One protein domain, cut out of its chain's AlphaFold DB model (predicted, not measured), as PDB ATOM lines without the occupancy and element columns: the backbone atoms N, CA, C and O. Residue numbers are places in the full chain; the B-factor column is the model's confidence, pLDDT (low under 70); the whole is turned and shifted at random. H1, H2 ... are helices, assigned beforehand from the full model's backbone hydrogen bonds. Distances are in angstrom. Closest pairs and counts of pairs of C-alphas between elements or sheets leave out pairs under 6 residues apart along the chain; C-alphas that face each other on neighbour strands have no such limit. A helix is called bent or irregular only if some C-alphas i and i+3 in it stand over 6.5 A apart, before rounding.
ATOM      1  N   SER A  48      43.181  16.250  -5.990       86.75
ATOM      2  CA  SER A  48      42.097  15.339  -5.640       86.75
ATOM      3  C   SER A  48      42.294  14.677  -4.284       86.75
ATOM      4  O   SER A  48      41.324  14.616  -3.527       86.75
ATOM      5  N   GLU A  49      43.518  14.316  -3.875       90.50
ATOM      6  CA  GLU A  49      43.733  13.803  -2.515       90.50
ATOM      7  C   GLU A  49      43.397  14.857  -1.450       90.50
ATOM      8  O   GLU A  49      42.841  14.519  -0.406       90.50
ATOM      9  N   ILE A  50      43.660  16.144  -1.713       89.50
ATOM     10  CA  ILE A  50      43.281  17.232  -0.794       89.50
ATOM     11  C   ILE A  50      41.762  17.416  -0.734       89.50
ATOM     12  O   ILE A  50      41.211  17.599   0.354       89.50
ATOM     13  N   LEU A  51      41.077  17.369  -1.878       89.62
ATOM     14  CA  LEU A  51      39.620  17.499  -1.925       89.62
ATOM     15  C   LEU A  51      38.933  16.321  -1.220       89.62
ATOM     16  O   LEU A  51      38.047  16.548  -0.394       89.62
ATOM     17  N   TYR A  52      39.391  15.089  -1.460       92.38
ATOM     18  CA  TYR A  52      38.894  13.911  -0.746       92.38
ATOM     19  C   TYR A  52      39.204  13.968   0.743       92.38
ATOM     20  O   TYR A  52      38.346  13.616   1.544       92.38
ATOM     21  N   LEU A  53      40.372  14.469   1.147       92.06
ATOM     22  CA  LEU A  53      40.685  14.648   2.562       92.06
ATOM     23  C   LEU A  53      39.712  15.620   3.249       92.06
ATOM     24  O   LEU A  53      39.252  15.348   4.357       92.06
ATOM     25  N   TYR A  54      39.356  16.731   2.597       89.12
ATOM     26  CA  TYR A  54      38.368  17.679   3.133       89.12
ATOM     27  C   TYR A  54      36.946  17.115   3.161       89.12
ATOM     28  O   TYR A  54      36.171  17.453   4.054       89.12
ATOM     29  N   TRP A  55      36.604  16.248   2.215       92.62
ATOM     30  CA  TRP A  55      35.338  15.521   2.227       92.62
ATOM     31  C   TRP A  55      35.296  14.429   3.306       92.62
ATOM     32  O   TRP A  55      34.300  14.269   4.005       92.62
ATOM     33  N   LEU A  56      36.401  13.721   3.535       93.50
ATOM     34  CA  LEU A  56      36.511  12.779   4.647       93.50
ATOM     35  C   LEU A  56      36.416  13.499   5.997       93.50
ATOM     36  O   LEU A  56      35.799  12.969   6.917       93.50
ATOM     37  N   GLU A  57      36.951  14.721   6.118       91.69
ATOM     38  CA  GLU A  57      36.763  15.559   7.310       91.69
ATOM     39  C   GLU A  57      35.269  15.767   7.615       91.69
ATOM     40  O   GLU A  57      34.865  15.633   8.773       91.69
ATOM     41  N   SER A  58      34.425  16.030   6.605       92.56
ATOM     42  CA  SER A  58      32.983  16.143   6.846       92.56
ATOM     43  C   SER A  58      32.385  14.815   7.298       92.56
ATOM     44  O   SER A  58      31.686  14.805   8.305       92.56
ATOM     45  N   LEU A  59      32.725  13.685   6.677       94.31
ATOM     46  CA  LEU A  59      32.248  12.376   7.148       94.31
ATOM     47  C   LEU A  59      32.654  12.075   8.601       94.31
ATOM     48  O   LEU A  59      31.822  11.611   9.383       94.31
ATOM     49  N   ILE A  60      33.889  12.401   8.994       94.88
ATOM     50  CA  ILE A  60      34.383  12.246  10.371       94.88
ATOM     51  C   ILE A  60      33.568  13.115  11.336       94.88
ATOM     52  O   ILE A  60      33.112  12.645  12.380       94.88
ATOM     53  N   VAL A  61      33.338  14.383  10.988       93.31
ATOM     54  CA  VAL A  61      32.510  15.294  11.789       93.31
ATOM     55  C   VAL A  61      31.067  14.783  11.889       93.31
ATOM     56  O   VAL A  61      30.471  14.837  12.969       93.31
ATOM     57  N   GLY A  62      30.509  14.262  10.795       95.06
ATOM     58  CA  GLY A  62      29.189  13.639  10.762       95.06
ATOM     59  C   GLY A  62      29.097  12.428  11.687       95.06
ATOM     60  O   GLY A  62      28.149  12.325  12.463       95.06
ATOM     61  N   PHE A  63      30.115  11.567  11.689       96.38
ATOM     62  CA  PHE A  63      30.195  10.412  12.582       96.38
ATOM     63  C   PHE A  63      30.141  10.820  14.062       96.38
ATOM     64  O   PHE A  63      29.284  10.340  14.804       96.38
ATOM     65  N   PHE A  64      30.985  11.762  14.498       96.19
ATOM     66  CA  PHE A  64      30.951  12.235  15.889       96.19
ATOM     67  C   PHE A  64      29.658  12.988  16.228       96.19
ATOM     68  O   PHE A  64      29.175  12.910  17.358       96.19
ATOM     69  N   THR A  65      29.053  13.669  15.251       95.88
ATOM     70  CA  THR A  65      27.736  14.294  15.424       95.88
ATOM     71  C   THR A  65      26.661  13.241  15.682       95.88
ATOM     72  O   THR A  65      25.879  13.391  16.618       95.88
ATOM     73  N   LEU A  66      26.658  12.151  14.913       97.19
ATOM     74  CA  LEU A  66      25.735  11.032  15.097       97.19
ATOM     75  C   LEU A  66      25.881  10.402  16.492       97.19
ATOM     76  O   LEU A  66      24.873  10.158  17.156       97.19
ATOM     77  N   LEU A  67      27.114  10.216  16.980       97.06
ATOM     78  CA  LEU A  67      27.357   9.760  18.357       97.06
ATOM     79  C   LEU A  67      26.793  10.737  19.399       97.06
ATOM     80  O   LEU A  67      26.205  10.307  20.391       97.06
ATOM     81  N   GLY A  68      26.938  12.043  19.162       96.31
ATOM     82  CA  GLY A  68      26.337  13.103  19.973       96.31
ATOM     83  C   GLY A  68      24.814  13.014  20.034       96.31
ATOM     84  O   GLY A  68      24.240  12.994  21.124       96.31
ATOM     85  N   ILE A  69      24.163  12.879  18.872       96.56
ATOM     86  CA  ILE A  69      22.708  12.714  18.755       96.56
ATOM     87  C   ILE A  69      22.254  11.498  19.567       96.56
ATOM     88  O   ILE A  69      21.368  11.631  20.415       96.56
ATOM     89  N   LEU A  70      22.881  10.337  19.362       96.38
ATOM     90  CA  LEU A  70      22.523   9.091  20.049       96.38
ATOM     91  C   LEU A  70      22.734   9.195  21.563       96.38
ATOM     92  O   LEU A  70      21.825   8.922  22.350       96.38
ATOM     93  N   GLY A  71      23.910   9.648  21.999       94.88
ATOM     94  CA  GLY A  71      24.194   9.748  23.427       94.88
ATOM     95  C   GLY A  71      23.371  10.822  24.139       94.88
ATOM     96  O   GLY A  71      23.132  10.686  25.338       94.88
ATOM     97  N   SER A  72      22.850  11.825  23.421       93.50
ATOM     98  CA  SER A  72      21.941  12.813  24.012       93.50
ATOM     99  C   SER A  72      20.593  12.240  24.450       93.50
ATOM    100  O   SER A  72      20.010  12.729  25.414       93.50
ATOM    101  N   GLY A  73      20.124  11.169  23.801       91.44
ATOM    102  CA  GLY A  73      18.958  10.410  24.258       91.44
ATOM    103  C   GLY A  73      19.313   9.382  25.334       91.44
ATOM    104  O   GLY A  73      18.577   9.225  26.302       91.44
ATOM    105  N   LEU A  74      20.453   8.694  25.185       90.56
ATOM    106  CA  LEU A  74      20.816   7.539  26.020       90.56
ATOM    107  C   LEU A  74      21.327   7.897  27.424       90.56
ATOM    108  O   LEU A  74      21.125   7.129  28.361       90.56
ATOM    109  N   VAL A  75      22.018   9.030  27.579       89.50
ATOM    110  CA  VAL A  75      22.719   9.386  28.831       89.50
ATOM    111  C   VAL A  75      21.870  10.301  29.730       89.50
ATOM    112  O   VAL A  75      22.245  10.598  30.867       89.50
ATOM    113  N   ARG A  76      20.694  10.731  29.256       85.38
ATOM    114  CA  ARG A  76      19.779  11.600  30.007       85.38
ATOM    115  C   ARG A  76      19.261  10.924  31.277       85.38
ATOM    116  O   ARG A  76      18.780   9.792  31.264       85.38
ATOM    117  N   ARG A  77      19.331  11.667  32.383       80.06
ATOM    118  CA  ARG A  77      18.790  11.286  33.693       80.06
ATOM    119  C   ARG A  77      17.563  12.142  33.978       80.06
ATOM    120  O   ARG A  77      17.658  13.173  34.634       80.06
ATOM    121  N   GLU A  78      16.436  11.724  33.423       80.94
ATOM    122  CA  GLU A  78      15.133  12.376  33.574       80.94
ATOM    123  C   GLU A  78      14.095  11.355  34.060       80.94
ATOM    124  O   GLU A  78      14.347  10.149  34.036       80.94
ATOM    125  N   ASN A  79      12.921  11.834  34.484       85.94
ATOM    126  CA  ASN A  79      11.787  10.966  34.805       85.94
ATOM    127  C   ASN A  79      11.407  10.102  33.589       85.94
ATOM    128  O   ASN A  79      11.567  10.532  32.442       85.94
ATOM    129  N   ASP A  80      10.846   8.913  33.835       84.12
ATOM    130  CA  ASP A  80      10.636   7.886  32.803       84.12
ATOM    131  C   ASP A  80       9.915   8.395  31.551       84.12
ATOM    132  O   ASP A  80      10.366   8.136  30.437       84.12
ATOM    133  N   ALA A  81       8.842   9.174  31.714       84.50
ATOM    134  CA  ALA A  81       8.079   9.714  30.589       84.50
ATOM    135  C   ALA A  81       8.920  10.621  29.670       84.50
ATOM    136  O   ALA A  81       8.853  10.506  28.446       84.50
ATOM    137  N   LEU A  82       9.745  11.500  30.249       85.44
ATOM    138  CA  LEU A  82      10.572  12.437  29.486       85.44
ATOM    139  C   LEU A  82      11.759  11.719  28.826       85.44
ATOM    140  O   LEU A  82      12.078  11.988  27.667       85.44
ATOM    141  N   ARG A  83      12.335  10.726  29.518       87.69
ATOM    142  CA  ARG A  83      13.407   9.871  28.991       87.69
ATOM    143  C   ARG A  83      12.993   9.155  27.704       87.69
ATOM    144  O   ARG A  83      13.747   9.177  26.734       87.69
ATOM    145  N   TRP A  84      11.800   8.556  27.666       89.44
ATOM    146  CA  TRP A  84      11.306   7.865  26.467       89.44
ATOM    147  C   TRP A  84      11.050   8.818  25.298       89.44
ATOM    148  O   TRP A  84      11.419   8.500  24.167       89.44
ATOM    149  N   GLY A  85      10.489  10.003  25.565       91.62
ATOM    150  CA  GLY A  85      10.313  11.035  24.540       91.62
ATOM    151  C   GLY A  85      11.647  11.483  23.932       91.62
ATOM    152  O   GLY A  85      11.776  11.586  22.712       91.62
ATOM    153  N   MET A  86      12.666  11.672  24.770       90.69
ATOM    154  CA  MET A  86      14.002  12.086  24.328       90.69
ATOM    155  C   MET A  86      14.761  10.987  23.593       90.69
ATOM    156  O   MET A  86      15.446  11.280  22.612       90.69
ATOM    157  N   LEU A  87      14.611   9.728  24.006       93.25
ATOM    158  CA  LEU A  87      15.148   8.594  23.260       93.25
ATOM    159  C   LEU A  87      14.501   8.495  21.872       93.25
ATOM    160  O   LEU A  87      15.210   8.352  20.880       93.25
ATOM    161  N   GLY A  88      13.174   8.637  21.789       94.62
ATOM    162  CA  GLY A  88      12.451   8.657  20.516       94.62
ATOM    163  C   GLY A  88      12.930   9.780  19.594       94.62
ATOM    164  O   GLY A  88      13.251   9.527  18.432       94.62
ATOM    165  N   LEU A  89      13.066  11.001  20.124       94.62
ATOM    166  CA  LEU A  89      13.614  12.137  19.379       94.62
ATOM    167  C   LEU A  89      15.056  11.876  18.925       94.62
ATOM    168  O   LEU A  89      15.388  12.149  17.779       94.62
ATOM    169  N   SER A  90      15.901  11.319  19.795       96.44
ATOM    170  CA  SER A  90      17.292  10.980  19.479       96.44
ATOM    171  C   SER A  90      17.393   9.974  18.331       96.44
ATOM    172  O   SER A  90      18.132  10.216  17.378       96.44
ATOM    173  N   LEU A  91      16.609   8.894  18.364       96.94
ATOM    174  CA  LEU A  91      16.599   7.880  17.306       96.94
ATOM    175  C   LEU A  91      16.061   8.437  15.984       96.94
ATOM    176  O   LEU A  91      16.659   8.200  14.933       96.94
ATOM    177  N   PHE A  92      14.980   9.222  16.030       97.06
ATOM    178  CA  PHE A  92      14.457   9.901  14.845       97.06
ATOM    179  C   PHE A  92      15.488  10.868  14.252       97.06
ATOM    180  O   PHE A  92      15.785  10.792  13.061       97.06
ATOM    181  N   SER A  93      16.078  11.738  15.077       97.06
ATOM    182  CA  SER A  93      17.116  12.677  14.648       97.06
ATOM    183  C   SER A  93      18.339  11.950  14.095       97.06
ATOM    184  O   SER A  93      18.899  12.403  13.105       97.06
ATOM    185  N   ALA A  94      18.741  10.817  14.675       97.88
ATOM    186  CA  ALA A  94      19.864  10.017  14.189       97.88
ATOM    187  C   ALA A  94      19.573   9.413  12.807       97.88
ATOM    188  O   ALA A  94      20.417   9.497  11.910       97.88
ATOM    189  N   ALA A  95      18.375   8.856  12.610       97.50
ATOM    190  CA  ALA A  95      17.941   8.317  11.324       97.50
ATOM    191  C   ALA A  95      17.831   9.420  10.258       97.50
ATOM    192  O   ALA A  95      18.415   9.301   9.180       97.50
ATOM    193  N   PHE A  96      17.151  10.524  10.585       97.06
ATOM    194  CA  PHE A  96      17.015  11.677   9.698       97.06
ATOM    195  C   PHE A  96      18.380  12.261   9.328       97.06
ATOM    196  O   PHE A  96      18.653  12.475   8.149       97.06
ATOM    197  N   PHE A  97      19.255  12.471  10.314       97.19
ATOM    198  CA  PHE A  97      20.605  12.971  10.086       97.19
ATOM    199  C   PHE A  97      21.369  12.034   9.157       97.19
ATOM    200  O   PHE A  97      21.882  12.487   8.145       97.19
ATOM    201  N   THR A  98      21.373  10.726   9.420       95.94
ATOM    202  CA  THR A  98      22.083   9.751   8.578       95.94
ATOM    203  C   THR A  98      21.623   9.810   7.121       95.94
ATOM    204  O   THR A  98      22.460   9.860   6.224       95.94
ATOM    205  N   VAL A  99      20.314   9.872   6.866       95.56
ATOM    206  CA  VAL A  99      19.782   9.941   5.495       95.56
ATOM    207  C   VAL A  99      20.054  11.299   4.851       95.56
ATOM    208  O   VAL A  99      20.531  11.361   3.723       95.56
ATOM    209  N   HIS A 100      19.776  12.398   5.548       93.06
ATOM    210  CA  HIS A 100      19.866  13.738   4.975       93.06
ATOM    211  C   HIS A 100      21.318  14.212   4.837       93.06
ATOM    212  O   HIS A 100      21.767  14.581   3.752       93.06
ATOM    213  N   TYR A 101      22.077  14.158   5.931       94.19
ATOM    214  CA  TYR A 101      23.493  14.512   5.956       94.19
ATOM    215  C   TYR A 101      24.333  13.532   5.138       94.19
ATOM    216  O   TYR A 101      25.229  13.946   4.395       94.19
ATOM    217  N   GLY A 102      24.047  12.232   5.270       94.12
ATOM    218  CA  GLY A 102      24.723  11.189   4.505       94.12
ATOM    219  C   GLY A 102      24.402  11.284   3.020       94.12
ATOM    220  O   GLY A 102      25.323  11.248   2.215       94.12
ATOM    221  N   GLY A 103      23.139  11.510   2.646       93.75
ATOM    222  CA  GLY A 103      22.729  11.714   1.254       93.75
ATOM    223  C   GLY A 103      23.397  12.929   0.611       93.75
ATOM    224  O   GLY A 103      23.885  12.846  -0.515       93.75
ATOM    225  N   PHE A 104      23.515  14.033   1.350       93.19
ATOM    226  CA  PHE A 104      24.257  15.206   0.894       93.19
ATOM    227  C   PHE A 104      25.760  14.918   0.714       93.19
ATOM    228  O   PHE A 104      26.326  15.247  -0.328       93.19
ATOM    229  N   ASN A 105      26.409  14.255   1.682       93.38
ATOM    230  CA  ASN A 105      27.819  13.874   1.545       93.38
ATOM    231  C   ASN A 105      28.040  12.864   0.417       93.38
ATOM    232  O   ASN A 105      29.063  12.943  -0.258       93.38
ATOM    233  N   PHE A 106      27.099  11.948   0.197       93.81
ATOM    234  CA  PHE A 106      27.133  11.001  -0.910       93.81
ATOM    235  C   PHE A 106      27.093  11.737  -2.252       93.81
ATOM    236  O   PHE A 106      28.009  11.578  -3.055       93.81
ATOM    237  N   GLY A 107      26.110  12.619  -2.460       92.88
ATOM    238  CA  GLY A 107      26.029  13.436  -3.675       92.88
ATOM    239  C   GLY A 107      27.276  14.297  -3.890       92.88
ATOM    240  O   GLY A 107      27.788  14.389  -5.004       92.88
ATOM    241  N   HIS A 108      27.831  14.864  -2.817       90.44
ATOM    242  CA  HIS A 108      29.084  15.608  -2.890       90.44
ATOM    243  C   HIS A 108      30.293  14.720  -3.231       90.44
ATOM    244  O   HIS A 108      31.151  15.134  -4.001       90.44
ATOM    245  N   GLY A 109      30.358  13.490  -2.719       92.06
ATOM    246  CA  GLY A 109      31.416  12.545  -3.076       92.06
ATOM    247  C   GLY A 109      31.348  12.132  -4.550       92.06
ATOM    248  O   GLY A 109      32.382  12.088  -5.212       92.06
ATOM    249  N   ILE A 110      30.139  11.937  -5.096       91.25
ATOM    250  CA  ILE A 110      29.929  11.745  -6.542       91.25
ATOM    251  C   ILE A 110      30.403  12.971  -7.326       91.25
ATOM    252  O   ILE A 110      31.126  12.830  -8.312       91.25
ATOM    253  N   PHE A 111      30.055  14.177  -6.868       90.25
ATOM    254  CA  PHE A 111      30.554  15.414  -7.464       90.25
ATOM    255  C   PHE A 111      32.085  15.463  -7.469       90.25
ATOM    256  O   PHE A 111      32.666  15.786  -8.497       90.25
ATOM    257  N   LEU A 112      32.752  15.087  -6.375       90.75
ATOM    258  CA  LEU A 112      34.214  15.037  -6.312       90.75
ATOM    259  C   LEU A 112      34.824  13.966  -7.225       90.75
ATOM    260  O   LEU A 112      35.872  14.214  -7.805       90.75
ATOM    261  N   ALA A 113      34.186  12.804  -7.383       89.12
ATOM    262  CA  ALA A 113      34.616  11.780  -8.340       89.12
ATOM    263  C   ALA A 113      34.544  12.281  -9.790       89.12
ATOM    264  O   ALA A 113      35.507  12.137 -10.540       89.12
ATOM    265  N   LEU A 114      33.450  12.953 -10.156       85.94
ATOM    266  CA  LEU A 114      33.317  13.633 -11.450       85.94
ATOM    267  C   LEU A 114      34.415  14.690 -11.640       85.94
ATOM    268  O   LEU A 114      35.027  14.799 -12.703       85.94
ATOM    269  N   LEU A 115      34.673  15.454 -10.583       85.69
ATOM    270  CA  LEU A 115      35.658  16.523 -10.556       85.69
ATOM    271  C   LEU A 115      37.091  16.015 -10.749       85.69
ATOM    272  O   LEU A 115      37.876  16.628 -11.469       85.69
ATOM    273  N   ASP A 116      37.423  14.899 -10.104       86.25
ATOM    274  CA  ASP A 116      38.725  14.244 -10.191       86.25
ATOM    275  C   ASP A 116      38.985  13.705 -11.603       86.25
ATOM    276  O   ASP A 116      40.044  13.968 -12.183       86.25
ATOM    277  N   THR A 117      37.993  13.037 -12.198       82.94
ATOM    278  CA  THR A 117      38.054  12.586 -13.596       82.94
ATOM    279  C   THR A 117      38.305  13.764 -14.541       82.94
ATOM    280  O   THR A 117      39.221  13.723 -15.366       82.94
ATOM    281  N   PHE A 118      37.566  14.861 -14.368       81.75
ATOM    282  CA  PHE A 118      37.732  16.078 -15.163       81.75
ATOM    283  C   PHE A 118      39.120  16.716 -14.995       81.75
ATOM    284  O   PHE A 118      39.757  17.110 -15.976       81.75
ATOM    285  N   LEU A 119      39.612  16.804 -13.754       82.44
ATOM    286  CA  LEU A 119      40.938  17.336 -13.445       82.44
ATOM    287  C   LEU A 119      42.032  16.529 -14.153       82.44
ATOM    288  O   LEU A 119      42.934  17.114 -14.755       82.44
ATOM    289  N   GLN A 120      41.938  15.199 -14.125       81.94
ATOM    290  CA  GLN A 120      42.887  14.313 -14.800       81.94
ATOM    291  C   GLN A 120      42.902  14.522 -16.311       81.94
ATOM    292  O   GLN A 120      43.988  14.612 -16.887       81.94
ATOM    293  N   SER A 121      41.737  14.667 -16.946       80.62
ATOM    294  CA  SER A 121      41.655  14.953 -18.383       80.62
ATOM    295  C   SER A 121      42.371  16.253 -18.745       80.62
ATOM    296  O   SER A 121      43.179  16.272 -19.674       80.62
ATOM    297  N   VAL A 122      42.159  17.322 -17.970       80.06
ATOM    298  CA  VAL A 122      42.837  18.605 -18.218       80.06
ATOM    299  C   VAL A 122      44.337  18.520 -17.955       80.06
ATOM    300  O   VAL A 122      45.128  19.060 -18.728       80.06
ATOM    301  N   MET A 123      44.763  17.805 -16.913       79.62
ATOM    302  CA  MET A 123      46.189  17.597 -16.639       79.62
ATOM    303  C   MET A 123      46.902  16.803 -17.746       79.62
ATOM    304  O   MET A 123      48.112  16.967 -17.921       79.62
ATOM    305  N   GLN A 124      46.167  15.981 -18.499       79.88
ATOM    306  CA  GLN A 124      46.659  15.238 -19.663       79.88
ATOM    307  C   GLN A 124      46.598  16.047 -20.972       79.88
ATOM    308  O   GLN A 124      47.094  15.581 -21.994       79.88
ATOM    309  N   GLY A 125      46.052  17.268 -20.949       75.31
ATOM    310  CA  GLY A 125      45.911  18.127 -22.131       75.31
ATOM    311  C   GLY A 125      44.726  17.767 -23.032       75.31
ATOM    312  O   GLY A 125      44.596  18.330 -24.118       75.31
ATOM    313  N   SER A 126      43.859  16.855 -22.589       73.81
ATOM    314  CA  SER A 126      42.627  16.486 -23.285       73.81
ATOM    315  C   SER A 126      41.553  17.549 -23.070       73.81
ATOM    316  O   SER A 126      41.527  18.212 -22.027       73.81
ATOM    317  N   SER A 127      40.627  17.704 -24.024       69.19
ATOM    318  CA  SER A 127      39.477  18.570 -23.773       69.19
ATOM    319  C   SER A 127      38.584  17.915 -22.702       69.19
ATOM    320  O   SER A 127      38.234  16.736 -22.822       69.19
ATOM    321  N   PRO A 128      38.203  18.656 -21.648       62.03
ATOM    322  CA  PRO A 128      37.385  18.116 -20.563       62.03
ATOM    323  C   PRO A 128      35.972  17.667 -20.979       62.03
ATOM    324  O   PRO A 128      35.281  17.014 -20.207       62.03
ATOM    325  N   LEU A 129      35.533  18.067 -22.175       67.31
ATOM    326  CA  LEU A 129      34.241  17.730 -22.776       67.31
ATOM    327  C   LEU A 129      34.397  16.757 -23.956       67.31
ATOM    328  O   LEU A 129      33.495  16.651 -24.777       67.31
ATOM    329  N   SER A 130      35.560  16.115 -24.104       67.75
ATOM    330  CA  SER A 130      35.727  15.083 -25.128       67.75
ATOM    331  C   SER A 130      34.934  13.834 -24.761       67.75
ATOM    332  O   SER A 130      34.909  13.423 -23.605       67.75
ATOM    333  N   ASP A 131      34.375  13.168 -25.770       64.44
ATOM    334  CA  ASP A 131      33.685  11.878 -25.609       64.44
ATOM    335  C   ASP A 131      34.623  10.760 -25.096       64.44
ATOM    336  O   ASP A 131      34.173   9.679 -24.732       64.44
ATOM    337  N   ASN A 132      35.935  11.027 -25.035       57.34
ATOM    338  CA  ASN A 132      36.986  10.094 -24.629       57.34
ATOM    339  C   ASN A 132      37.414  10.242 -23.157       57.34
ATOM    340  O   ASN A 132      38.450   9.697 -22.763       57.34
ATOM    341  N   VAL A 133      36.687  11.005 -22.335       65.38
ATOM    342  CA  VAL A 133      36.952  11.050 -20.890       65.38
ATOM    343  C   VAL A 133      36.632   9.673 -20.300       65.38
ATOM    344  O   VAL A 133      35.471   9.278 -20.241       65.38
ATOM    345  N   SER A 134      37.664   8.930 -19.876       67.50
ATOM    346  CA  SER A 134      37.485   7.635 -19.207       67.50
ATOM    347  C   SER A 134      36.645   7.826 -17.944       67.50
ATOM    348  O   SER A 134      37.059   8.494 -16.994       67.50
ATOM    349  N   MET A 135      35.456   7.226 -17.955       74.00
ATOM    350  CA  MET A 135      34.554   7.144 -16.807       74.00
ATOM    351  C   MET A 135      34.726   5.823 -16.058       74.00
ATOM    352  O   MET A 135      33.928   5.528 -15.177       74.00
ATOM    353  N   ASP A 136      35.767   5.039 -16.354       69.81
ATOM    354  CA  ASP A 136      35.960   3.693 -15.796       69.81
ATOM    355  C   ASP A 136      35.954   3.718 -14.260       69.81
ATOM    356  O   ASP A 136      35.330   2.884 -13.602       69.81
ATOM    357  N   GLY A 137      36.554   4.761 -13.678       70.19
ATOM    358  CA  GLY A 137      36.501   5.002 -12.240       70.19
ATOM    359  C   GLY A 137      35.082   5.263 -11.712       70.19
ATOM    360  O   GLY A 137      34.726   4.770 -10.650       70.19
ATOM    361  N   MET A 138      34.242   5.993 -12.441       78.88
ATOM    362  CA  MET A 138      32.843   6.221 -12.055       78.88
ATOM    363  C   MET A 138      31.961   4.997 -12.282       78.88
ATOM    364  O   MET A 138      31.074   4.742 -11.469       78.88
ATOM    365  N   ASN A 139      32.222   4.219 -13.329       83.44
ATOM    366  CA  ASN A 139      31.504   2.975 -13.584       83.44
ATOM    367  C   ASN A 139      31.681   2.014 -12.403       83.44
ATOM    368  O   ASN A 139      30.704   1.431 -11.951       83.44
ATOM    369  N   SER A 140      32.868   1.968 -11.780       81.31
ATOM    370  CA  SER A 140      33.079   1.183 -10.549       81.31
ATOM    371  C   SER A 140      32.154   1.578  -9.382       81.31
ATOM    372  O   SER A 140      31.820   0.743  -8.542       81.31
ATOM    373  N   VAL A 141      31.691   2.833  -9.338       86.12
ATOM    374  CA  VAL A 141      30.772   3.321  -8.303       86.12
ATOM    375  C   VAL A 141      29.326   2.921  -8.604       86.12
ATOM    376  O   VAL A 141      28.622   2.480  -7.695       86.12
ATOM    377  N   PHE A 142      28.880   3.087  -9.854       87.94
ATOM    378  CA  PHE A 142      27.475   2.912 -10.252       87.94
ATOM    379  C   PHE A 142      27.122   1.503 -10.728       87.94
ATOM    380  O   PHE A 142      25.994   1.061 -10.517       87.94
ATOM    381  N   GLU A 143      28.062   0.821 -11.373       86.00
ATOM    382  CA  GLU A 143      27.896  -0.523 -11.936       86.00
ATOM    383  C   GLU A 143      28.450  -1.611 -11.008       86.00
ATOM    384  O   GLU A 143      28.224  -2.794 -11.243       86.00
ATOM    385  N   GLY A 144      29.166  -1.227  -9.946       79.31
ATOM    386  CA  GLY A 144      29.634  -2.163  -8.933       79.31
ATOM    387  C   GLY A 144      28.471  -2.814  -8.184       79.31
ATOM    388  O   GLY A 144      27.548  -2.132  -7.731       79.31
ATOM    389  N   ASP A 145      28.536  -4.130  -7.995       81.44
ATOM    390  CA  ASP A 145      27.570  -4.856  -7.173       81.44
ATOM    391  C   ASP A 145      27.538  -4.292  -5.737       81.44
ATOM    392  O   ASP A 145      28.580  -4.074  -5.117       81.44
ATOM    393  N   GLY A 146      26.345  -4.081  -5.168       85.19
ATOM    394  CA  GLY A 146      26.175  -3.777  -3.741       85.19
ATOM    395  C   GLY A 146      25.602  -2.395  -3.403       85.19
ATOM    396  O   GLY A 146      24.767  -1.837  -4.112       85.19
ATOM    397  N   PHE A 147      25.972  -1.880  -2.226       90.56
ATOM    398  CA  PHE A 147      25.429  -0.639  -1.668       90.56
ATOM    399  C   PHE A 147      26.197   0.573  -2.210       90.56
ATOM    400  O   PHE A 147      27.351   0.781  -1.846       90.56
ATOM    401  N   LEU A 148      25.549   1.410  -3.029       91.69
ATOM    402  CA  LEU A 148      26.198   2.527  -3.738       91.69
ATOM    403  C   LEU A 148      27.099   3.430  -2.862       91.69
ATOM    404  O   LEU A 148      28.213   3.739  -3.287       91.69
ATOM    405  N   PRO A 149      26.708   3.846  -1.637       91.94
ATOM    406  CA  PRO A 149      27.601   4.627  -0.778       91.94
ATOM    407  C   PRO A 149      28.874   3.887  -0.360       91.94
ATOM    408  O   PRO A 149      29.912   4.524  -0.186       91.94
ATOM    409  N   LEU A 150      28.817   2.560  -0.215       90.81
ATOM    410  CA  LEU A 150      30.003   1.751   0.048       90.81
ATOM    411  C   LEU A 150      30.912   1.710  -1.182       90.81
ATOM    412  O   LEU A 150      32.112   1.911  -1.028       90.81
ATOM    413  N   ASN A 151      30.361   1.542  -2.385       92.94
ATOM    414  CA  ASN A 151      31.151   1.556  -3.623       92.94
ATOM    415  C   ASN A 151      31.874   2.895  -3.802       92.94
ATOM    416  O   ASN A 151      33.069   2.923  -4.081       92.94
ATOM    417  N   LEU A 152      31.183   4.010  -3.544       92.75
ATOM    418  CA  LEU A 152      31.802   5.337  -3.552       92.75
ATOM    419  C   LEU A 152      32.919   5.456  -2.508       92.75
ATOM    420  O   LEU A 152      33.977   6.016  -2.789       92.75
ATOM    421  N   PHE A 153      32.705   4.935  -1.300       91.44
ATOM    422  CA  PHE A 153      33.740   4.941  -0.272       91.44
ATOM    423  C   PHE A 153      34.966   4.120  -0.695       91.44
ATOM    424  O   PHE A 153      36.090   4.597  -0.558       91.44
ATOM    425  N   LEU A 154      34.760   2.925  -1.252       91.00
ATOM    426  CA  LEU A 154      35.836   2.061  -1.743       91.00
ATOM    427  C   LEU A 154      36.603   2.707  -2.902       91.00
ATOM    428  O   LEU A 154      37.833   2.699  -2.886       91.00
ATOM    429  N   TYR A 155      35.895   3.357  -3.826       91.31
ATOM    430  CA  TYR A 155      36.493   4.162  -4.889       91.31
ATOM    431  C   TYR A 155      37.432   5.244  -4.330       91.31
ATOM    432  O   TYR A 155      38.574   5.389  -4.775       91.31
ATOM    433  N   VAL A 156      36.994   5.978  -3.301       92.31
ATOM    434  CA  VAL A 156      37.839   6.984  -2.636       92.31
ATOM    435  C   VAL A 156      39.028   6.324  -1.934       92.31
ATOM    436  O   VAL A 156      40.143   6.845  -1.997       92.31
ATOM    437  N   VAL A 157      38.824   5.179  -1.280       92.12
ATOM    438  CA  VAL A 157      39.887   4.443  -0.580       92.12
ATOM    439  C   VAL A 157      41.002   4.014  -1.536       92.12
ATOM    440  O   VAL A 157      42.181   4.190  -1.210       92.12
ATOM    441  N   GLU A 158      40.637   3.517  -2.715       89.62
ATOM    442  CA  GLU A 158      41.570   3.134  -3.776       89.62
ATOM    443  C   GLU A 158      42.328   4.352  -4.327       89.62
ATOM    444  O   GLU A 158      43.559   4.355  -4.371       89.62
ATOM    445  N   ARG A 159      41.612   5.438  -4.649       88.19
ATOM    446  CA  ARG A 159      42.191   6.686  -5.185       88.19
ATOM    447  C   ARG A 159      43.176   7.372  -4.241       88.19
ATOM    448  O   ARG A 159      44.093   8.050  -4.697       88.19
ATOM    449  N   THR A 160      42.968   7.245  -2.934       90.00
ATOM    450  CA  THR A 160      43.687   8.039  -1.923       90.00
ATOM    451  C   THR A 160      44.738   7.249  -1.140       90.00
ATOM    452  O   THR A 160      45.396   7.788  -0.243       90.00
ATOM    453  N   GLY A 161      44.917   5.964  -1.464       89.06
ATOM    454  CA  GLY A 161      45.867   5.088  -0.780       89.06
ATOM    455  C   GLY A 161      45.483   4.803   0.675       89.06
ATOM    456  O   GLY A 161      46.364   4.596   1.511       89.06
ATOM    457  N   LEU A 162      44.186   4.823   1.001       92.06
ATOM    458  CA  LEU A 162      43.677   4.466   2.333       92.06
ATOM    459  C   LEU A 162      43.603   2.954   2.564       92.06
ATOM    460  O   LEU A 162      43.248   2.518   3.659       92.06
ATOM    461  N   GLN A 163      43.939   2.154   1.557       92.69
ATOM    462  CA  GLN A 163      44.077   0.712   1.709       92.69
ATOM    463  C   GLN A 163      45.224   0.388   2.690       92.69
ATOM    464  O   GLN A 163      46.255   1.072   2.645       92.69
ATOM    465  N   PRO A 164      45.079  -0.617   3.576       92.50
ATOM    466  CA  PRO A 164      46.073  -0.949   4.604       92.50
ATOM    467  C   PRO A 164      47.507  -1.119   4.092       92.50
ATOM    468  O   PRO A 164      48.457  -0.639   4.711       92.50
ATOM    469  N   GLU A 165      47.669  -1.745   2.934       91.88
ATOM    470  CA  GLU A 165      48.944  -1.961   2.251       91.88
ATOM    471  C   GLU A 165      49.641  -0.653   1.834       91.88
ATOM    472  O   GLU A 165      50.865  -0.611   1.703       91.88
ATOM    473  N   HIS A 166      48.880   0.433   1.682       91.69
ATOM    474  CA  HIS A 166      49.363   1.731   1.227       91.69
ATOM    475  C   HIS A 166      49.491   2.768   2.346       91.69
ATOM    476  O   HIS A 166      50.038   3.837   2.080       91.69
ATOM    477  N   TRP A 167      49.075   2.484   3.586       90.94
ATOM    478  CA  TRP A 167      49.011   3.472   4.681       90.94
ATOM    479  C   TRP A 167      50.301   4.260   4.926       90.94
ATOM    480  O   TRP A 167      50.252   5.445   5.252       90.94
ATOM    481  N   PHE A 168      51.455   3.614   4.760       88.62
ATOM    482  CA  PHE A 168      52.772   4.233   4.959       88.62
ATOM    483  C   PHE A 168      53.485   4.571   3.644       88.62
ATOM    484  O   PHE A 168      54.663   4.933   3.638       88.62
ATOM    485  N   SER A 169      52.781   4.463   2.517       89.25
ATOM    486  CA  SER A 169      53.287   4.927   1.231       89.25
ATOM    487  C   SER A 169      53.356   6.453   1.211       89.25
ATOM    488  O   SER A 169      52.552   7.144   1.836       89.25
ATOM    489  N   LYS A 170      54.301   7.003   0.437       85.00
ATOM    490  CA  LYS A 170      54.472   8.460   0.324       85.00
ATOM    491  C   LYS A 170      53.196   9.177  -0.127       85.00
ATOM    492  O   LYS A 170      52.989  10.311   0.269       85.00
ATOM    493  N   ARG A 171      52.353   8.541  -0.944       85.94
ATOM    494  CA  ARG A 171      51.149   9.174  -1.502       85.94
ATOM    495  C   ARG A 171      49.886   8.994  -0.662       85.94
ATOM    496  O   ARG A 171      48.908   9.669  -0.943       85.94
ATOM    497  N   SER A 172      49.892   8.138   0.358       91.75
ATOM    498  CA  SER A 172      48.684   7.874   1.143       91.75
ATOM    499  C   SER A 172      48.261   9.067   1.990       91.75
ATOM    500  O   SER A 172      49.091   9.678   2.667       91.75
ATOM    501  N   ILE A 173      46.953   9.343   2.018       93.81
ATOM    502  CA  ILE A 173      46.361  10.332   2.933       93.81
ATOM    503  C   ILE A 173      46.050   9.778   4.324       93.81
ATOM    504  O   ILE A 173      45.605  10.534   5.193       93.81
ATOM    505  N   PHE A 174      46.279   8.482   4.558       93.44
ATOM    506  CA  PHE A 174      45.959   7.818   5.822       93.44
ATOM    507  C   PHE A 174      46.476   8.573   7.056       93.44
ATOM    508  O   PHE A 174      45.678   8.788   7.971       93.44
ATOM    509  N   PRO A 175      47.731   9.075   7.097       89.56
ATOM    510  CA  PRO A 175      48.210   9.817   8.259       89.56
ATOM    511  C   PRO A 175      47.362  11.055   8.574       89.56
ATOM    512  O   PRO A 175      47.078  11.321   9.741       89.56
ATOM    513  N   ALA A 176      46.908  11.801   7.559       90.81
ATOM    514  CA  ALA A 176      46.046  12.961   7.788       90.81
ATOM    515  C   ALA A 176      44.666  12.553   8.300       90.81
ATOM    516  O   ALA A 176      44.191  13.132   9.275       90.81
ATOM    517  N   VAL A 177      44.046  11.540   7.688       93.00
ATOM    518  CA  VAL A 177      42.746  11.014   8.130       93.00
ATOM    519  C   VAL A 177      42.827  10.537   9.580       93.00
ATOM    520  O   VAL A 177      41.978  10.891  10.395       93.00
ATOM    521  N   PHE A 178      43.891   9.818   9.938       91.06
ATOM    522  CA  PHE A 178      44.143   9.365  11.302       91.06
ATOM    523  C   PHE A 178      44.218  10.533  12.297       91.06
ATOM    524  O   PHE A 178      43.517  10.527  13.311       91.06
ATOM    525  N   PHE A 179      45.004  11.574  11.999       87.50
ATOM    526  CA  PHE A 179      45.091  12.750  12.870       87.50
ATOM    527  C   PHE A 179      43.781  13.543  12.945       87.50
ATOM    528  O   PHE A 179      43.472  14.083  14.008       87.50
ATOM    529  N   LEU A 180      42.987  13.586  11.870       88.88
ATOM    530  CA  LEU A 180      41.652  14.186  11.895       88.88
ATOM    531  C   LEU A 180      40.721  13.414  12.835       88.88
ATOM    532  O   LEU A 180      40.103  14.024  13.707       88.88
ATOM    533  N   VAL A 181      40.671  12.083  12.722       92.25
ATOM    534  CA  VAL A 181      39.873  11.234  13.619       92.25
ATOM    535  C   VAL A 181      40.300  11.427  15.073       92.25
ATOM    536  O   VAL A 181      39.441  11.631  15.930       92.25
ATOM    537  N   LEU A 182      41.606  11.434  15.361       89.12
ATOM    538  CA  LEU A 182      42.109  11.678  16.716       89.12
ATOM    539  C   LEU A 182      41.743  13.071  17.237       89.12
ATOM    540  O   LEU A 182      41.306  13.201  18.379       89.12
ATOM    541  N   SER A 183      41.902  14.107  16.412       83.25
ATOM    542  CA  SER A 183      41.593  15.493  16.778       83.25
ATOM    543  C   SER A 183      40.107  15.666  17.108       83.25
ATOM    544  O   SER A 183      39.750  16.164  18.182       83.25
ATOM    545  N   HIS A 184      39.225  15.180  16.230       87.88
ATOM    546  CA  HIS A 184      37.781  15.250  16.437       87.88
ATOM    547  C   HIS A 184      37.313  14.348  17.583       87.88
ATOM    548  O   HIS A 184      36.501  14.786  18.397       87.88
ATOM    549  N   GLY A 185      37.870  13.142  17.707       91.19
ATOM    550  CA  GLY A 185      37.558  12.218  18.794       91.19
ATOM    551  C   GLY A 185      37.969  12.760  20.159       91.19
ATOM    552  O   GLY A 185      37.180  12.711  21.103       91.19
ATOM    553  N   PHE A 186      39.156  13.364  20.258       86.44
ATOM    554  CA  PHE A 186      39.600  14.038  21.476       86.44
ATOM    555  C   PHE A 186      38.683  15.214  21.837       86.44
ATOM    556  O   PHE A 186      38.289  15.354  22.997       86.44
ATOM    557  N   SER A 187      38.309  16.038  20.852       84.06
ATOM    558  CA  SER A 187      37.377  17.151  21.059       84.06
ATOM    559  C   SER A 187      36.012  16.665  21.551       84.06
ATOM    560  O   SER A 187      35.506  17.188  22.541       84.06
ATOM    561  N   PHE A 188      35.441  15.649  20.901       89.06
ATOM    562  CA  PHE A 188      34.157  15.053  21.272       89.06
ATOM    563  C   PHE A 188      34.191  14.471  22.688       89.06
ATOM    564  O   PHE A 188      33.351  14.799  23.527       89.06
ATOM    565  N   PHE A 189      35.208  13.663  23.002       90.88
ATOM    566  CA  PHE A 189      35.351  13.091  24.338       90.88
ATOM    567  C   PHE A 189      35.435  14.186  25.400       90.88
ATOM    568  O   PHE A 189      34.743  14.137  26.411       90.88
ATOM    569  N   LYS A 190      36.256  15.207  25.170       85.19
ATOM    570  CA  LYS A 190      36.462  16.264  26.151       85.19
ATOM    571  C   LYS A 190      35.232  17.145  26.344       85.19
ATOM    572  O   LYS A 190      34.920  17.474  27.483       85.19
ATOM    573  N   HIS A 191      34.579  17.565  25.261       84.38
ATOM    574  CA  HIS A 191      33.530  18.586  25.309       84.38
ATOM    575  C   HIS A 191      32.119  18.034  25.464       84.38
ATOM    576  O   HIS A 191      31.266  18.742  25.999       84.38
ATOM    577  N   ASP A 192      31.867  16.819  24.986       87.50
ATOM    578  CA  ASP A 192      30.538  16.220  25.012       87.50
ATOM    579  C   ASP A 192      30.451  15.145  26.101       87.50
ATOM    580  O   ASP A 192      29.560  15.207  26.956       87.50
ATOM    581  N   VAL A 193      31.412  14.214  26.131       90.25
ATOM    582  CA  VAL A 193      31.402  13.077  27.069       90.25
ATOM    583  C   VAL A 193      31.844  13.499  28.474       90.25
ATOM    584  O   VAL A 193      31.079  13.377  29.428       90.25
ATOM    585  N   ALA A 194      33.062  14.025  28.621       88.88
ATOM    586  CA  ALA A 194      33.688  14.279  29.918       88.88
ATOM    587  C   ALA A 194      33.002  15.401  30.712       88.88
ATOM    588  O   ALA A 194      32.968  15.342  31.939       88.88
ATOM    589  N   THR A 195      32.420  16.401  30.041       87.12
ATOM    590  CA  THR A 195      31.637  17.444  30.727       87.12
ATOM    591  C   THR A 195      30.180  17.046  30.971       87.12
ATOM    592  O   THR A 195      29.426  17.849  31.514       87.12
ATOM    593  N   GLY A 196      29.737  15.869  30.511       87.69
ATOM    594  CA  GLY A 196      28.336  15.444  30.594       87.69
ATOM    595  C   GLY A 196      27.370  16.272  29.736       87.69
ATOM    596  O   GLY A 196      26.156  16.186  29.926       87.69
ATOM    597  N   ARG A 197      27.879  17.061  28.779       88.19
ATOM    598  CA  ARG A 197      27.069  17.931  27.909       88.19
ATOM    599  C   ARG A 197      26.086  17.121  27.065       88.19
ATOM    600  O   ARG A 197      24.994  17.604  26.787       88.19
ATOM    601  N   MET A 198      26.414  15.871  26.732       89.31
ATOM    602  CA  MET A 198      25.481  14.949  26.068       89.31
ATOM    603  C   MET A 198      24.143  14.839  26.797       89.31
ATOM    604  O   MET A 198      23.110  14.922  26.152       89.31
ATOM    605  N   ALA A 199      24.138  14.755  28.129       87.81
ATOM    606  CA  ALA A 199      22.895  14.647  28.890       87.81
ATOM    607  C   ALA A 199      22.069  15.948  28.904       87.81
ATOM    608  O   ALA A 199      20.882  15.918  29.211       87.81
ATOM    609  N   GLN A 200      22.689  17.089  28.596       88.62
ATOM    610  CA  GLN A 200      22.076  18.417  28.705       88.62
ATOM    611  C   GLN A 200      21.649  18.982  27.345       88.62
ATOM    612  O   GLN A 200      20.709  19.767  27.263       88.62
ATOM    613  N   THR A 201      22.306  18.563  26.268       90.56
ATOM    614  CA  THR A 201      22.024  19.014  24.907       90.56
ATOM    615  C   THR A 201      20.884  18.204  24.285       90.56
ATOM    616  O   THR A 201      20.795  16.994  24.474       90.56
ATOM    617  N   ILE A 202      20.006  18.859  23.523       92.25
ATOM    618  CA  ILE A 202      18.941  18.175  22.777       92.25
ATOM    619  C   ILE A 202      19.470  17.583  21.455       92.25
ATOM    620  O   ILE A 202      20.348  18.188  20.830       92.25
ATOM    621  N   PRO A 203      18.909  16.461  20.959       92.75
ATOM    622  CA  PRO A 203      19.351  15.824  19.712       92.75
ATOM    623  C   PRO A 203      19.424  16.772  18.506       92.75
ATOM    624  O   PRO A 203      20.373  16.731  17.725       92.75
ATOM    625  N   MET A 204      18.447  17.676  18.386       90.44
ATOM    626  CA  MET A 204      18.372  18.641  17.283       90.44
ATOM    627  C   MET A 204      19.530  19.640  17.276       90.44
ATOM    628  O   MET A 204      19.958  20.061  16.206       90.44
ATOM    629  N   GLU A 205      20.074  20.004  18.439       91.25
ATOM    630  CA  GLU A 205      21.225  20.907  18.496       91.25
ATOM    631  C   GLU A 205      22.458  20.228  17.895       91.25
ATOM    632  O   GLU A 205      23.116  20.827  17.047       91.25
ATOM    633  N   TYR A 206      22.733  18.966  18.263       92.06
ATOM    634  CA  TYR A 206      23.821  18.189  17.660       92.06
ATOM    635  C   TYR A 206      23.684  18.133  16.144       92.06
ATOM    636  O   TYR A 206      24.651  18.413  15.439       92.06
ATOM    637  N   MET A 207      22.477  17.841  15.655       91.31
ATOM    638  CA  MET A 207      22.186  17.709  14.232       91.31
ATOM    639  C   MET A 207      22.663  18.912  13.413       91.31
ATOM    640  O   MET A 207      23.248  18.717  12.355       91.31
ATOM    641  N   PHE A 208      22.477  20.142  13.904       89.00
ATOM    642  CA  PHE A 208      22.848  21.355  13.168       89.00
ATOM    643  C   PHE A 208      24.305  21.801  13.343       89.00
ATOM    644  O   PHE A 208      24.804  22.558  12.506       89.00
ATOM    645  N   ARG A 209      25.028  21.311  14.362       88.19
ATOM    646  CA  ARG A 209      26.448  21.657  14.602       88.19
ATOM    647  C   ARG A 209      27.344  21.582  13.356       88.19
ATOM    648  O   ARG A 209      28.137  22.505  13.156       88.19
ATOM    649  N   PRO A 210      27.264  20.546  12.500       88.50
ATOM    650  CA  PRO A 210      28.190  20.420  11.381       88.50
ATOM    651  C   PRO A 210      27.855  21.310  10.171       88.50
ATOM    652  O   PRO A 210      28.725  21.526   9.326       88.50
ATOM    653  N   TYR A 211      26.641  21.868  10.074       85.31
ATOM    654  CA  TYR A 211      26.149  22.537   8.859       85.31
ATOM    655  C   TYR A 211      26.966  23.781   8.493       85.31
ATOM    656  O   TYR A 211      27.340  23.953   7.333       85.31
ATOM    657  N   GLY A 212      27.314  24.612   9.482       82.38
ATOM    658  CA  GLY A 212      28.107  25.824   9.245       82.38
ATOM    659  C   GLY A 212      29.501  25.521   8.684       82.38
ATOM    660  O   GLY A 212      29.947  26.175   7.742       82.38
ATOM    661  N   ARG A 213      30.166  24.483   9.211       80.12
ATOM    662  CA  ARG A 213      31.474  24.030   8.713       80.12
ATOM    663  C   ARG A 213      31.355  23.509   7.286       80.12
ATOM    664  O   ARG A 213      32.158  23.863   6.433       80.12
ATOM    665  N   ILE A 214      30.356  22.678   7.019       83.62
ATOM    666  CA  ILE A 214      30.210  21.999   5.730       83.62
ATOM    667  C   ILE A 214      29.862  22.967   4.622       83.62
ATOM    668  O   ILE A 214      30.457  22.885   3.552       83.62
ATOM    669  N   PHE A 215      28.950  23.899   4.882       82.88
ATOM    670  CA  PHE A 215      28.608  24.938   3.923       82.88
ATOM    671  C   PHE A 215      29.853  25.732   3.503       82.88
ATOM    672  O   PHE A 215      30.117  25.893   2.312       82.88
ATOM    673  N   LEU A 216      30.676  26.136   4.479       81.31
ATOM    674  CA  LEU A 216      31.940  26.812   4.204       81.31
ATOM    675  C   LEU A 216      32.896  25.924   3.394       81.31
ATOM    676  O   LEU A 216      33.502  26.404   2.438       81.31
ATOM    677  N   MET A 217      32.994  24.633   3.726       81.88
ATOM    678  CA  MET A 217      33.842  23.693   2.986       81.88
ATOM    679  C   MET A 217      33.375  23.465   1.547       81.88
ATOM    680  O   MET A 217      34.226  23.301   0.682       81.88
ATOM    681  N   HIS A 218      32.074  23.507   1.251       82.12
ATOM    682  CA  HIS A 218      31.572  23.379  -0.124       82.12
ATOM    683  C   HIS A 218      31.946  24.584  -0.969       82.12
ATOM    684  O   HIS A 218      32.468  24.425  -2.068       82.12
ATOM    685  N   ILE A 219      31.748  25.790  -0.428       83.88
ATOM    686  CA  ILE A 219      32.208  27.016  -1.087       83.88
ATOM    687  C   ILE A 219      33.712  26.921  -1.337       83.88
ATOM    688  O   ILE A 219      34.180  27.233  -2.428       83.88
ATOM    689  N   PHE A 220      34.461  26.436  -0.348       82.88
ATOM    690  CA  PHE A 220      35.895  26.264  -0.471       82.88
ATOM    691  C   PHE A 220      36.257  25.255  -1.577       82.88
ATOM    692  O   PHE A 220      37.043  25.542  -2.469       82.88
ATOM    693  N   ILE A 221      35.650  24.079  -1.593       83.12
ATOM    694  CA  ILE A 221      35.931  23.055  -2.605       83.12
ATOM    695  C   ILE A 221      35.590  23.555  -4.014       83.12
ATOM    696  O   ILE A 221      36.419  23.432  -4.913       83.12
ATOM    697  N   ILE A 222      34.425  24.183  -4.194       83.94
ATOM    698  CA  ILE A 222      33.962  24.673  -5.499       83.94
ATOM    699  C   ILE A 222      34.859  25.809  -6.002       83.94
ATOM    700  O   ILE A 222      35.411  25.723  -7.098       83.94
ATOM    701  N   VAL A 223      35.046  26.862  -5.198       85.88
ATOM    702  CA  VAL A 223      35.865  28.020  -5.591       85.88
ATOM    703  C   VAL A 223      37.316  27.599  -5.787       85.88
ATOM    704  O   VAL A 223      37.947  27.997  -6.765       85.88
ATOM    705  N   GLY A 224      37.832  26.761  -4.889       83.31
ATOM    706  CA  GLY A 224      39.180  26.223  -4.977       83.31
ATOM    707  C   GLY A 224      39.391  25.494  -6.280       83.31
ATOM    708  O   GLY A 224      40.312  25.828  -7.020       83.31
ATOM    709  N   PHE A 225      38.500  24.561  -6.599       82.38
ATOM    710  CA  PHE A 225      38.563  23.826  -7.848       82.38
ATOM    711  C   PHE A 225      38.542  24.744  -9.076       82.38
ATOM    712  O   PHE A 225      39.393  24.596  -9.949       82.38
ATOM    713  N   MET A 226      37.640  25.729  -9.133       83.56
ATOM    714  CA  MET A 226      37.590  26.675 -10.257       83.56
ATOM    715  C   MET A 226      38.908  27.444 -10.419       83.56
ATOM    716  O   MET A 226      39.388  27.623 -11.539       83.56
ATOM    717  N   VAL A 227      39.527  27.850  -9.305       84.56
ATOM    718  CA  VAL A 227      40.837  28.514  -9.299       84.56
ATOM    719  C   VAL A 227      41.949  27.560  -9.748       84.56
ATOM    720  O   VAL A 227      42.790  27.963 -10.552       84.56
ATOM    721  N   PHE A 228      41.951  26.303  -9.289       84.38
ATOM    722  CA  PHE A 228      42.906  25.284  -9.744       84.38
ATOM    723  C   PHE A 228      42.809  25.057 -11.240       84.38
ATOM    724  O   PHE A 228      43.819  25.132 -11.934       84.38
ATOM    725  N   MET A 229      41.598  24.824 -11.734       81.75
ATOM    726  CA  MET A 229      41.351  24.586 -13.147       81.75
ATOM    727  C   MET A 229      41.767  25.781 -13.994       81.75
ATOM    728  O   MET A 229      42.533  25.614 -14.940       81.75
ATOM    729  N   GLY A 230      41.330  26.989 -13.630       83.19
ATOM    730  CA  GLY A 230      41.720  28.209 -14.334       83.19
ATOM    731  C   GLY A 230      43.237  28.403 -14.339       83.19
ATOM    732  O   GLY A 230      43.820  28.676 -15.383       83.19
ATOM    733  N   GLY A 231      43.896  28.178 -13.201       85.00
ATOM    734  CA  GLY A 231      45.350  28.252 -13.096       85.00
ATOM    735  C   GLY A 231      46.073  27.227 -13.970       85.00
ATOM    736  O   GLY A 231      47.007  27.589 -14.681       85.00
ATOM    737  N   ILE A 232      45.625  25.969 -13.965       83.94
ATOM    738  CA  ILE A 232      46.211  24.900 -14.787       83.94
ATOM    739  C   ILE A 232      46.022  25.195 -16.278       83.94
ATOM    740  O   ILE A 232      46.969  25.033 -17.041       83.94
ATOM    741  N   VAL A 233      44.841  25.656 -16.693       82.50
ATOM    742  CA  VAL A 233      44.548  25.962 -18.102       82.50
ATOM    743  C   VAL A 233      45.332  27.183 -18.592       82.50
ATOM    744  O   VAL A 233      45.843  27.167 -19.708       82.50
ATOM    745  N   LEU A 234      45.455  28.233 -17.773       84.88
ATOM    746  CA  LEU A 234      46.082  29.497 -18.181       84.88
ATOM    747  C   LEU A 234      47.609  29.500 -18.040       84.88
ATOM    748  O   LEU A 234      48.304  30.076 -18.871       84.88
ATOM    749  N   ILE A 235      48.129  28.907 -16.965       86.12
ATOM    750  CA  ILE A 235      49.548  28.987 -16.571       86.12
ATOM    751  C   ILE A 235      50.251  27.632 -16.774       86.12
ATOM    752  O   ILE A 235      51.478  27.558 -16.862       86.12
ATOM    753  N   GLY A 236      49.487  26.544 -16.880       83.06
ATOM    754  CA  GLY A 236      49.990  25.181 -17.000       83.06
ATOM    755  C   GLY A 236      50.052  24.440 -15.661       83.06
ATOM    756  O   GLY A 236      49.944  25.015 -14.576       83.06
ATOM    757  N   LYS A 237      50.303  23.125 -15.731       82.25
ATOM    758  CA  LYS A 237      50.343  22.198 -14.576       82.25
ATOM    759  C   LYS A 237      51.316  22.582 -13.451       82.25
ATOM    760  O   LYS A 237      51.193  22.094 -12.333       82.25
ATOM    761  N   TRP A 238      52.290  23.446 -13.725       81.88
ATOM    762  CA  TRP A 238      53.240  23.929 -12.720       81.88
ATOM    763  C   TRP A 238      52.591  24.865 -11.691       81.88
ATOM    764  O   TRP A 238      53.090  24.978 -10.573       81.88
ATOM    765  N   ALA A 239      51.457  25.487 -12.033       84.38
ATOM    766  CA  ALA A 239      50.695  26.332 -11.117       84.38
ATOM    767  C   ALA A 239      50.009  25.540  -9.990       84.38
ATOM    768  O   ALA A 239      49.665  26.123  -8.961       84.38
ATOM    769  N   THR A 240      49.849  24.220 -10.139       83.44
ATOM    770  CA  THR A 240      49.112  23.377  -9.189       83.44
ATOM    771  C   THR A 240      49.690  23.456  -7.778       83.44
ATOM    772  O   THR A 240      48.959  23.767  -6.845       83.44
ATOM    773  N   ILE A 241      51.000  23.261  -7.599       86.19
ATOM    774  CA  ILE A 241      51.615  23.264  -6.258       86.19
ATOM    775  C   ILE A 241      51.473  24.636  -5.567       86.19
ATOM    776  O   ILE A 241      50.965  24.671  -4.442       86.19
ATOM    777  N   PRO A 242      51.846  25.775  -6.191       86.88
ATOM    778  CA  PRO A 242      51.636  27.094  -5.593       86.88
ATOM    779  C   PRO A 242      50.177  27.374  -5.221       86.88
ATOM    780  O   PRO A 242      49.912  27.893  -4.133       86.88
ATOM    781  N   LEU A 243      49.228  27.000  -6.085       87.12
ATOM    782  CA  LEU A 243      47.802  27.171  -5.813       87.12
ATOM    783  C   LEU A 243      47.344  26.286  -4.647       87.12
ATOM    784  O   LEU A 243      46.594  26.765  -3.806       87.12
ATOM    785  N   MET A 244      47.843  25.050  -4.518       86.75
ATOM    786  CA  MET A 244      47.558  24.146  -3.387       86.75
ATOM    787  C   MET A 244      48.067  24.721  -2.081       86.75
ATOM    788  O   MET A 244      47.336  24.751  -1.093       86.75
ATOM    789  N   MET A 245      49.286  25.250  -2.083       86.69
ATOM    790  CA  MET A 245      49.848  25.906  -0.908       86.69
ATOM    791  C   MET A 245      49.035  27.139  -0.502       86.69
ATOM    792  O   MET A 245      48.750  27.314   0.684       86.69
ATOM    793  N   LEU A 246      48.637  27.969  -1.472       86.88
ATOM    794  CA  LEU A 246      47.777  29.127  -1.231       86.88
ATOM    795  C   LEU A 246      46.418  28.691  -0.674       86.88
ATOM    796  O   LEU A 246      45.963  29.228   0.334       86.88
ATOM    797  N   TRP A 247      45.801  27.687  -1.294       86.38
ATOM    798  CA  TRP A 247      44.494  27.166  -0.923       86.38
ATOM    799  C   TRP A 247      44.505  26.581   0.493       86.38
ATOM    800  O   TRP A 247      43.770  27.041   1.360       86.38
ATOM    801  N   ILE A 248      45.414  25.651   0.791       85.69
ATOM    802  CA  ILE A 248      45.567  25.077   2.138       85.69
ATOM    803  C   ILE A 248      45.862  26.182   3.166       85.69
ATOM    804  O   ILE A 248      45.284  26.192   4.253       85.69
ATOM    805  N   GLY A 249      46.697  27.166   2.813       83.56
ATOM    806  CA  GLY A 249      46.997  28.303   3.682       83.56
ATOM    807  C   GLY A 249      45.784  29.196   3.976       83.56
ATOM    808  O   GLY A 249      45.624  29.657   5.112       83.56
ATOM    809  N   MET A 250      44.909  29.418   2.991       83.25
ATOM    810  CA  MET A 250      43.650  30.146   3.179       83.25
ATOM    811  C   MET A 250      42.685  29.379   4.081       83.25
ATOM    812  O   MET A 250      42.126  29.988   4.996       83.25
ATOM    813  N   LYS A 251      42.539  28.059   3.883       82.56
ATOM    814  CA  LYS A 251      41.703  27.214   4.752       82.56
ATOM    815  C   LYS A 251      42.172  27.283   6.194       82.56
ATOM    816  O   LYS A 251      41.399  27.649   7.074       82.56
ATOM    817  N   LEU A 252      43.463  27.036   6.407       82.25
ATOM    818  CA  LEU A 252      44.079  27.121   7.723       82.25
ATOM    819  C   LEU A 252      43.815  28.493   8.354       82.25
ATOM    820  O   LEU A 252      43.376  28.578   9.492       82.25
ATOM    821  N   SER A 253      44.005  29.581   7.608       76.19
ATOM    822  CA  SER A 253      43.744  30.933   8.121       76.19
ATOM    823  C   SER A 253      42.280  31.147   8.532       76.19
ATOM    824  O   SER A 253      42.020  31.832   9.523       76.19
ATOM    825  N   ALA A 254      41.324  30.585   7.788       78.50
ATOM    826  CA  ALA A 254      39.902  30.651   8.119       78.50
ATOM    827  C   ALA A 254      39.580  29.849   9.389       78.50
ATOM    828  O   ALA A 254      38.935  30.383  10.295       78.50
ATOM    829  N   ASP A 255      40.105  28.628   9.497       74.94
ATOM    830  CA  ASP A 255      39.920  27.761  10.664       74.94
ATOM    831  C   ASP A 255      40.514  28.394  11.931       74.94
ATOM    832  O   ASP A 255      39.886  28.404  12.992       74.94
ATOM    833  N   LEU A 256      41.694  29.010  11.818       73.62
ATOM    834  CA  LEU A 256      42.339  29.718  12.924       73.62
ATOM    835  C   LEU A 256      41.546  30.939  13.382       73.62
ATOM    836  O   LEU A 256      41.402  31.158  14.584       73.62
ATOM    837  N   LYS A 257      41.003  31.726  12.446       73.81
ATOM    838  CA  LYS A 257      40.130  32.860  12.784       73.81
ATOM    839  C   LYS A 257      38.855  32.390  13.479       73.81
ATOM    840  O   LYS A 257      38.422  33.034  14.434       73.81
ATOM    841  N   ALA A 258      38.268  31.283  13.027       71.31
ATOM    842  CA  ALA A 258      37.108  30.689  13.681       71.31
ATOM    843  C   ALA A 258      37.446  30.239  15.113       71.31
ATOM    844  O   ALA A 258      36.698  30.551  16.039       71.31
ATOM    845  N   HIS A 259      38.603  29.599  15.316       69.00
ATOM    846  CA  HIS A 259      39.065  29.162  16.639       69.00
ATOM    847  C   HIS A 259      39.378  30.325  17.583       69.00
ATOM    848  O   HIS A 259      38.964  30.318  18.740       69.00
ATOM    849  N   ALA A 260      40.034  31.375  17.085       69.06
ATOM    850  CA  ALA A 260      40.347  32.567  17.873       69.06
ATOM    851  C   ALA A 260      39.086  33.308  18.352       69.06
ATOM    852  O   ALA A 260      39.061  33.805  19.476       69.06
ATOM    853  N   ARG A 261      38.014  33.336  17.547       67.88
ATOM    854  CA  ARG A 261      36.716  33.905  17.958       67.88
ATOM    855  C   ARG A 261      36.074  33.138  19.115       67.88
ATOM    856  O   ARG A 261      35.411  33.753  19.935       67.88
ATOM    857  N   MET A 262      36.294  31.826  19.193       59.56
ATOM    858  CA  MET A 262      35.818  30.992  20.305       59.56
ATOM    859  C   MET A 262      36.668  31.160  21.576       59.56
ATOM    860  O   MET A 262      36.199  30.865  22.671       59.56
TER     861      MET A 262
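Overview. This is residues 48 to 262 of the 274 residues of an uncharacterized protein of Leptonema illini DSM 21528 (UniProt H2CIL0). Look first for a long helical hairpin, H1 and H2, which makes the core and the long axis; H5 packs beside H1, and H8 runs beside part of H2, with H9 folding back along H8 until its residues 256 to 262 stick out. H4 slants over H1 and H2 near one end of H1, paired with short H3, while the small H6 and H7 pack on H1 towards its other end. The printed part has 215 residues with nine named helices, H1 to H9 in chain order, and no named strand; the class is all helix. It is only just compact, close to loose, with a radius of gyration of the C-alphas of 19.9 A and spans of 67 by 45 by 31 A.

Along the chain. Find C-alpha 48 at (42.097, 15.339, -5.640); from there H1 runs 38.9 A to residue 74. H2, residues 80 to 123, begins at (10.636, 7.886, 32.803) and is 61.7 A long. Next come H3, residues 136 to 142, H4, residues 148 to 160, and H5, residues 174 to 193, 26.3 A long. H6 holds residues 197 to 200, H7 203 to 208, and H8 211 to 235, 35.2 A long. H9, residues 237 to 262, is 38.8 A long and ends at (35.818, 30.992, 20.305); it is only just irregular, with C-alphas 238 and 241 6.7 A apart.

Arrangement. Start at H1, the hub, touching six helices. In its hairpin with H2 the closest C-alphas are Gly 73 and Leu 87, 4.3 A apart, at a shallow tilt of 5 degrees, opposite ways. H1, H2 and H8 form a bundle, three helices side by side; H2 touches H8 with residues 119 to 123 alone, closest at the C-alphas of Leu 119 and Met 229, 7.3 A. H5 touches H1 at a shallow tilt of 24 degrees, the same way, closest at the C-alphas of Ile 60 and Val 181, 6.5 A. H8 and H9 form a hairpin, closest at the C-alphas of Ile 232 and Ala 239, 6.0 A; H9 is apart from H1. In H2, H4, H5, H7 and H8 every O i to N i+4 pair is within hydrogen-bond range, against 22 of 23 in H1, 2 of 3 in H3 and 20 of 22 in H9; H6 is too short for such a pair.

Size, cuts and confidence. The C-alphas farthest apart, Asn 79 and Gly 125, are 66.8 A from each other. The printed part has no cut. The long links are residues 124 to 135 and 161 to 173. Look for pLDDT under 70 at residues 127 to 134, 136 and 259 to 262.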